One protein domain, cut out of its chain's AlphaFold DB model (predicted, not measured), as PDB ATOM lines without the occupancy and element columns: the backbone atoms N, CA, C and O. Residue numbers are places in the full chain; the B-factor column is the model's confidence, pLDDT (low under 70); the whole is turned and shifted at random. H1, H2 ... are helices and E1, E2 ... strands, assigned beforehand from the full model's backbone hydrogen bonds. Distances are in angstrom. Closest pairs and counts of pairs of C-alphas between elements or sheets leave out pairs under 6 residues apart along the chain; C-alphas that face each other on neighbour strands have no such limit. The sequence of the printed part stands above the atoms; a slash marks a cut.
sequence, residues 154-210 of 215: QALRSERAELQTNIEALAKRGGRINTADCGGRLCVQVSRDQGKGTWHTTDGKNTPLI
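Overview. This is residues 154 to 210 of the 215 residues of an uncharacterized protein of Pseudomonas sp. MF4836 (UniProt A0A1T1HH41). A small hairpin of two short strands, E1 and E2, joins a long helix, H1, to a looping tail, residues 189 to 210; residues 154 to 166 of H1 stick out as a free arm. The printed part has 57 residues, in chain order H1, E1, E2; the sheet E1 - E2 is antiparallel. The class is mixed, with under half of the residues in named elements. The whole is extended, radius of gyration of the C-alphas 15.9 A, spanning 47 by 33 by 22 A.

Along the chain. E1 is residues 179 to 181 and E2 residues 186 to 188, ending at C-alpha 188 (171.960, 131.032, 155.856). H1, residues 154 to 172, begins at C-alpha 154 (187.374, 101.946, 152.211) and is 26.8 A long.

Arrangement. E1 and E2 form a hairpin with a tight link; N 180 and O 187 are within hydrogen-bond range at 2.9 A. H1 and E2 are apart. In H1 every O i to N i+4 pair is within hydrogen-bond range. Residues 199 to 200 pair antiparallel with 208 to 209.

Size, cuts and confidence. The farthest C-alphas, of Gln 154 and Lys 196, are 48.6 A apart. The printed part has no cut. Residues 174 to 176, 192 to 198 and 204 to 206 have pLDDT under 70.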
ATOM      1  N   GLN A 154     187.725 102.109 150.799       70.06
ATOM      2  CA  GLN A 154     187.374 101.946 152.211       70.06
ATOM      3  C   GLN A 154     187.430 103.270 152.973       70.06
ATOM      4  O   GLN A 154     186.481 103.559 153.699       70.06
ATOM      5  N   ALA A 155     188.460 104.091 152.749       71.88
ATOM      6  CA  ALA A 155     188.568 105.418 153.353       71.88
ATOM      7  C   ALA A 155     187.385 106.324 152.955       71.88
ATOM      8  O   ALA A 155     186.735 106.918 153.813       71.88
ATOM      9  N   LEU A 156     187.018 106.334 151.669       74.94
ATOM     10  CA  LEU A 156     185.861 107.077 151.155       74.94
ATOM     11  C   LEU A 156     184.529 106.561 151.728       74.94
ATOM     12  O   LEU A 156     183.590 107.332 151.939       74.94
ATOM     13  N   ARG A 157     184.417 105.250 151.983       73.62
ATOM     14  CA  ARG A 157     183.224 104.662 152.613       73.62
ATOM     15  C   ARG A 157     183.128 104.999 154.096       73.62
ATOM     16  O   ARG A 157     182.028 105.312 154.546       73.62
ATOM     17  N   SER A 158     184.235 104.954 154.838       72.00
ATOM     18  CA  SER A 158     184.246 105.361 156.247       72.00
ATOM     19  C   SER A 158     183.946 106.848 156.394       72.00
ATOM     20  O   SER A 158     183.120 107.213 157.222       72.00
ATOM     21  N   GLU A 159     184.518 107.687 155.531       74.25
ATOM     22  CA  GLU A 159     184.272 109.130 155.538       74.25
ATOM     23  C   GLU A 159     182.805 109.453 155.214       74.25
ATOM     24  O   GLU A 159     182.171 110.237 155.917       74.25
ATOM     25  N   ARG A 160     182.193 108.780 154.226       73.94
ATOM     26  CA  ARG A 160     180.743 108.912 153.990       73.94
ATOM     27  C   ARG A 160     179.903 108.497 155.195       73.94
ATOM     28  O   ARG A 160     178.920 109.173 155.485       73.94
ATOM     29  N   ALA A 161     180.248 107.394 155.859       77.31
ATOM     30  CA  ALA A 161     179.501 106.907 157.018       77.31
ATOM     31  C   ALA A 161     179.602 107.880 158.207       77.31
ATOM     32  O   ALA A 161     178.615 108.140 158.899       77.31
ATOM     33  N   GLU A 162     180.773 108.481 158.408       76.31
ATOM     34  CA  GLU A 162     180.989 109.514 159.419       76.31
ATOM     35  C   GLU A 162     180.218 110.802 159.088       76.31
ATOM     36  O   GLU A 162     179.519 111.357 159.936       76.31
ATOM     37  N   LEU A 163     180.257 111.261 157.836       79.19
ATOM     38  CA  LEU A 163     179.491 112.435 157.413       79.19
ATOM     39  C   LEU A 163     177.983 112.201 157.539       79.19
ATOM     40  O   LEU A 163     177.263 113.091 157.984       79.19
ATOM     41  N   GLN A 164     177.492 111.007 157.205       77.62
ATOM     42  CA  GLN A 164     176.078 110.661 157.366       77.62
ATOM     43  C   GLN A 164     175.650 110.644 158.834       77.62
ATOM     44  O   GLN A 164     174.631 111.246 159.169       77.62
ATOM     45  N   THR A 165     176.436 110.034 159.721       76.94
ATOM     46  CA  THR A 165     176.115 110.018 161.158       76.94
ATOM     47  C   THR A 165     176.157 111.418 161.768       76.94
ATOM     48  O   THR A 165     175.270 111.767 162.548       76.94
ATOM     49  N   ASN A 166     177.107 112.261 161.359       75.06
ATOM     50  CA  ASN A 166     177.133 113.670 161.746       75.06
ATOM     51  C   ASN A 166     175.906 114.429 161.219       75.06
ATOM     52  O   ASN A 166     175.258 115.134 161.988       75.06
ATOM     53  N   ILE A 167     175.520 114.248 159.953       78.44
ATOM     54  CA  ILE A 167     174.310 114.861 159.380       78.44
ATOM     55  C   ILE A 167     173.051 114.417 160.134       78.44
ATOM     56  O   ILE A 167     172.178 115.242 160.391       78.44
ATOM     57  N   GLU A 168     172.941 113.144 160.511       77.12
ATOM     58  CA  GLU A 168     171.815 112.630 161.299       77.12
ATOM     59  C   GLU A 168     171.810 113.171 162.732       77.12
ATOM     60  O   GLU A 168     170.751 113.510 163.264       77.12
ATOM     61  N   ALA A 169     172.979 113.288 163.363       75.81
ATOM     62  CA  ALA A 169     173.119 113.885 164.686       75.81
ATOM     63  C   ALA A 169     172.763 115.380 164.668       75.81
ATOM     64  O   ALA A 169     172.066 115.854 165.568       75.81
ATOM     65  N   LEU A 170     173.183 116.110 163.627       74.88
ATOM     66  CA  LEU A 170     172.775 117.492 163.389       74.88
ATOM     67  C   LEU A 170     171.269 117.571 163.121       74.88
ATOM     68  O   LEU A 170     170.605 118.401 163.728       74.88
ATOM     69  N   ALA A 171     170.704 116.683 162.300       72.25
ATOM     70  CA  ALA A 171     169.268 116.651 162.018       72.25
ATOM     71  C   ALA A 171     168.435 116.412 163.289       72.25
ATOM     72  O   ALA A 171     167.484 117.144 163.544       72.25
ATOM     73  N   LYS A 172     168.833 115.461 164.148       71.38
ATOM     74  CA  LYS A 172     168.175 115.208 165.446       71.38
ATOM     75  C   LYS A 172     168.252 116.396 166.405       71.38
ATOM     76  O   LYS A 172     167.384 116.546 167.256       71.38
ATOM     77  N   ARG A 173     169.292 117.224 166.285       70.81
ATOM     78  CA  ARG A 173     169.489 118.445 167.080       70.81
ATOM     79  C   ARG A 173     168.932 119.703 166.399       70.81
ATOM     80  O   ARG A 173     169.168 120.795 166.901       70.81
ATOM     81  N   GLY A 174     168.224 119.569 165.271       65.75
ATOM     82  CA  GLY A 174     167.664 120.697 164.515       65.75
ATOM     83  C   GLY A 174     168.708 121.575 163.809       65.75
ATOM     84  O   GLY A 174     168.402 122.689 163.412       65.75
ATOM     85  N   GLY A 175     169.944 121.097 163.655       65.38
ATOM     86  CA  GLY A 175     171.076 121.835 163.087       65.38
ATOM     87  C   GLY A 175     171.211 121.753 161.564       65.38
ATOM     88  O   GLY A 175     172.286 122.049 161.045       65.38
ATOM     89  N   ARG A 176     170.175 121.318 160.830       67.12
ATOM     90  CA  ARG A 176     170.172 121.473 159.368       67.12
ATOM     91  C   ARG A 176     169.996 122.953 159.050       67.12
ATOM     92  O   ARG A 176     169.130 123.591 159.625       67.12
ATOM     93  N   ILE A 177     170.835 123.485 158.167       72.94
ATOM     94  CA  ILE A 177     170.830 124.898 157.784       72.94
ATOM     95  C   ILE A 177     170.489 125.011 156.304       72.94
ATOM     96  O   ILE A 177     171.096 124.325 155.481       72.94
ATOM     97  N   ASN A 178     169.527 125.861 155.956       74.62
ATOM     98  CA  ASN A 178     169.283 126.191 154.558       74.62
ATOM     99  C   ASN A 178     170.241 127.309 154.125       74.62
ATOM    100  O   ASN A 178     170.212 128.401 154.697       74.62
ATOM    101  N   THR A 179     171.110 127.038 153.151       77.81
ATOM    102  CA  THR A 179     172.051 128.026 152.612       77.81
ATOM    103  C   THR A 179     171.585 128.547 151.256       77.81
ATOM    104  O   THR A 179     171.120 127.792 150.407       77.81
ATOM    105  N   ALA A 180     171.720 129.853 151.038       77.44
ATOM    106  CA  ALA A 180     171.357 130.526 149.793       77.44
ATOM    107  C   ALA A 180     172.483 131.463 149.342       77.44
ATOM    108  O   ALA A 180     173.274 131.933 150.159       77.44
ATOM    109  N   ASP A 181     172.560 131.747 148.044       79.56
ATOM    110  CA  ASP A 181     173.510 132.725 147.517       79.56
ATOM    111  C   ASP A 181     172.946 134.149 147.665       79.56
ATOM    112  O   ASP A 181     171.866 134.463 147.161       79.56
ATOM    113  N   CYS A 182     173.682 135.011 148.367       79.75
ATOM    114  CA  CYS A 182     173.393 136.433 148.539       79.75
ATOM    115  C   CYS A 182     174.338 137.304 147.701       79.75
ATOM    116  O   CYS A 182     175.099 138.108 148.243       79.75
ATOM    117  N   GLY A 183     174.321 137.143 146.380       72.38
ATOM    118  CA  GLY A 183     175.118 137.982 145.482       72.38
ATOM    119  C   GLY A 183     176.618 137.713 145.605       72.38
ATOM    120  O   GLY A 183     177.409 138.642 145.774       72.38
ATOM    121  N   GLY A 184     177.008 136.438 145.546       77.69
ATOM    122  CA  GLY A 184     178.399 135.983 145.592       77.69
ATOM    123  C   GLY A 184     178.923 135.686 146.999       77.69
ATOM    124  O   GLY A 184     180.129 135.530 147.187       77.69
ATOM    125  N   ARG A 185     178.038 135.620 148.003       77.44
ATOM    126  CA  ARG A 185     178.356 135.192 149.375       77.44
ATOM    127  C   ARG A 185     177.348 134.149 149.845       77.44
ATOM    128  O   ARG A 185     176.157 134.290 149.587       77.44
ATOM    129  N   LEU A 186     177.819 133.137 150.574       79.94
ATOM    130  CA  LEU A 186     176.958 132.117 151.169       79.94
ATOM    131  C   LEU A 186     176.213 132.704 152.377       79.94
ATOM    132  O   LEU A 186     176.829 133.098 153.366       79.94
ATOM    133  N   CYS A 187     174.890 132.755 152.289       79.94
ATOM    134  CA  CYS A 187     173.987 133.113 153.373       79.94
ATOM    135  C   CYS A 187     173.321 131.876 153.963       79.94
ATOM    136  O   CYS A 187     173.182 130.859 153.290       79.94
ATOM    137  N   VAL A 188     172.843 132.000 155.198       79.00
ATOM    138  CA  VAL A 188     171.960 131.032 155.856       79.00
ATOM    139  C   VAL A 188     170.581 131.655 156.060       79.00
ATOM    140  O   VAL A 188     170.477 132.818 156.451       79.00
ATOM    141  N   GLN A 189     169.518 130.905 155.775       76.44
ATOM    142  CA  GLN A 189     168.147 131.344 156.007       76.44
ATOM    143  C   GLN A 189     167.854 131.340 157.507       76.44
ATOM    144  O   GLN A 189     168.195 130.399 158.213       76.44
ATOM    145  N   VAL A 190     167.224 132.395 158.005       77.81
ATOM    146  CA  VAL A 190     166.919 132.573 159.430       77.81
ATOM    147  C   VAL A 190     165.422 132.335 159.626       77.81
ATOM    148  O   VAL A 190     164.625 132.830 158.826       77.81
ATOM    149  N   SER A 191     165.029 131.584 160.662       72.06
ATOM    150  CA  SER A 191     163.607 131.314 160.933       72.06
ATOM    151  C   SER A 191     162.842 132.621 161.185       72.06
ATOM    152  O   SER A 191     163.391 133.568 161.753       72.06
ATOM    153  N   ARG A 192     161.576 132.703 160.764       69.94
ATOM    154  CA  ARG A 192     160.736 133.899 160.981       69.94
ATOM    155  C   ARG A 192     160.207 133.999 162.414       69.94
ATOM    156  O   ARG A 192     159.925 135.100 162.877       69.94
ATOM    157  N   ASP A 193     160.161 132.878 163.131       68.88
ATOM    158  CA  ASP A 193     159.638 132.773 164.494       68.88
ATOM    159  C   ASP A 193     160.773 132.723 165.528       68.88
ATOM    160  O   ASP A 193     160.929 131.767 166.282       68.88
ATOM    161  N   GLN A 194     161.589 133.778 165.580       66.62
ATOM    162  CA  GLN A 194     162.746 133.867 166.492       66.62
ATOM    163  C   GLN A 194     162.379 134.041 167.978       66.62
ATOM    164  O   GLN A 194     163.264 134.046 168.836       66.62
ATOM    165  N   GLY A 195     161.093 134.228 168.297       62.84
ATOM    166  CA  GLY A 195     160.665 134.766 169.588       62.84
ATOM    167  C   GLY A 195     161.126 136.220 169.784       62.84
ATOM    168  O   GLY A 195     161.838 136.795 168.963       62.84
ATOM    169  N   LYS A 196     160.689 136.868 170.870       57.00
ATOM    170  CA  LYS A 196     161.165 138.214 171.227       57.00
ATOM    171  C   LYS A 196     162.373 138.088 172.158       57.00
ATOM    172  O   LYS A 196     162.188 137.857 173.348       57.00
ATOM    173  N   GLY A 197     163.585 138.250 171.631       63.31
ATOM    174  CA  GLY A 197     164.817 138.296 172.428       63.31
ATOM    175  C   GLY A 197     166.081 138.021 171.611       63.31
ATOM    176  O   GLY A 197     166.016 137.414 170.547       63.31
ATOM    177  N   THR A 198     167.234 138.477 172.103       63.03
ATOM    178  CA  THR A 198     168.552 138.055 171.611       63.03
ATOM    179  C   THR A 198     169.007 136.832 172.395       63.03
ATOM    180  O   THR A 198     169.047 136.847 173.625       63.03
ATOM    181  N   TRP A 199     169.347 135.761 171.686       70.62
ATOM    182  CA  TRP A 199     169.949 134.575 172.286       70.62
ATOM    183  C   TRP A 199     171.436 134.849 172.508       70.62
ATOM    184  O   TRP A 199     172.065 135.475 171.661       70.62
ATOM    185  N   HIS A 200     172.012 134.420 173.625       75.06
ATOM    186  CA  HIS A 200     173.419 134.683 173.939       75.06
ATOM    187  C   HIS A 200     174.164 133.389 174.239       75.06
ATOM    188  O   HIS A 200     173.583 132.435 174.755       75.06
ATOM    189  N   THR A 201     175.454 133.354 173.891       71.62
ATOM    190  CA  THR A 201     176.305 132.204 174.211       71.62
ATOM    191  C   THR A 201     176.539 132.134 175.714       71.62
ATOM    192  O   THR A 201     176.754 133.156 176.372       71.62
ATOM    193  N   THR A 202     176.546 130.919 176.250       72.38
ATOM    194  CA  THR A 202     176.851 130.641 177.654       72.38
ATOM    195  C   THR A 202     178.332 130.886 177.984       72.38
ATOM    196  O   THR A 202     178.691 131.012 179.150       72.38
ATOM    197  N   ASP A 203     179.191 131.042 176.970       70.75
ATOM    198  CA  ASP A 203     180.655 131.123 177.106       70.75
ATOM    199  C   ASP A 203     181.180 132.523 177.495       70.75
ATOM    200  O   ASP A 203     182.322 132.884 177.203       70.75
ATOM    201  N   GLY A 204     180.341 133.368 178.103       59.91
ATOM    202  CA  GLY A 204     180.724 134.690 178.623       59.91
ATOM    203  C   GLY A 204     181.038 135.766 177.572       59.91
ATOM    204  O   GLY A 204     181.248 136.922 177.927       59.91
ATOM    205  N   LYS A 205     181.035 135.432 176.274       68.56
ATOM    206  CA  LYS A 205     181.347 136.367 175.172       68.56
ATOM    207  C   LYS A 205     180.158 137.189 174.660       68.56
ATOM    208  O   LYS A 205     180.328 137.974 173.736       68.56
ATOM    209  N   ASN A 206     178.971 137.033 175.251       68.12
ATOM    210  CA  ASN A 206     177.730 137.755 174.927       68.12
ATOM    211  C   ASN A 206     177.405 137.890 173.422       68.12
ATOM    212  O   ASN A 206     176.712 138.820 173.007       68.12
ATOM    213  N   THR A 207     177.888 136.972 172.587       73.69
ATOM    214  CA  THR A 207     177.625 136.990 171.147       73.69
ATOM    215  C   THR A 207     176.139 136.732 170.904       73.69
ATOM    216  O   THR A 207     175.627 135.763 171.466       73.69
ATOM    217  N   PRO A 208     175.444 137.554 170.096       70.94
ATOM    218  CA  PRO A 208     174.056 137.299 169.735       70.94
ATOM    219  C   PRO A 208     173.958 136.070 168.818       70.94
ATOM    220  O   PRO A 208     174.693 135.964 167.835       70.94
ATOM    221  N   LEU A 209     173.047 135.149 169.131       72.19
ATOM    222  CA  LEU A 209     172.697 133.985 168.322       72.19
ATOM    223  C   LEU A 209     171.321 134.178 167.677       72.19
ATOM    224  O   LEU A 209     170.442 134.853 168.215       72.19
ATOM    225  N   ILE A 210     171.152 133.543 166.520       75.81
ATOM    226  CA  ILE A 210     169.918 133.505 165.735       75.81
ATOM    227  C   ILE A 210     169.582 132.048 165.410       75.81
ATOM    228  O   ILE A 210     170.483 131.234 165.204       75.81
TER     229      ILE A 210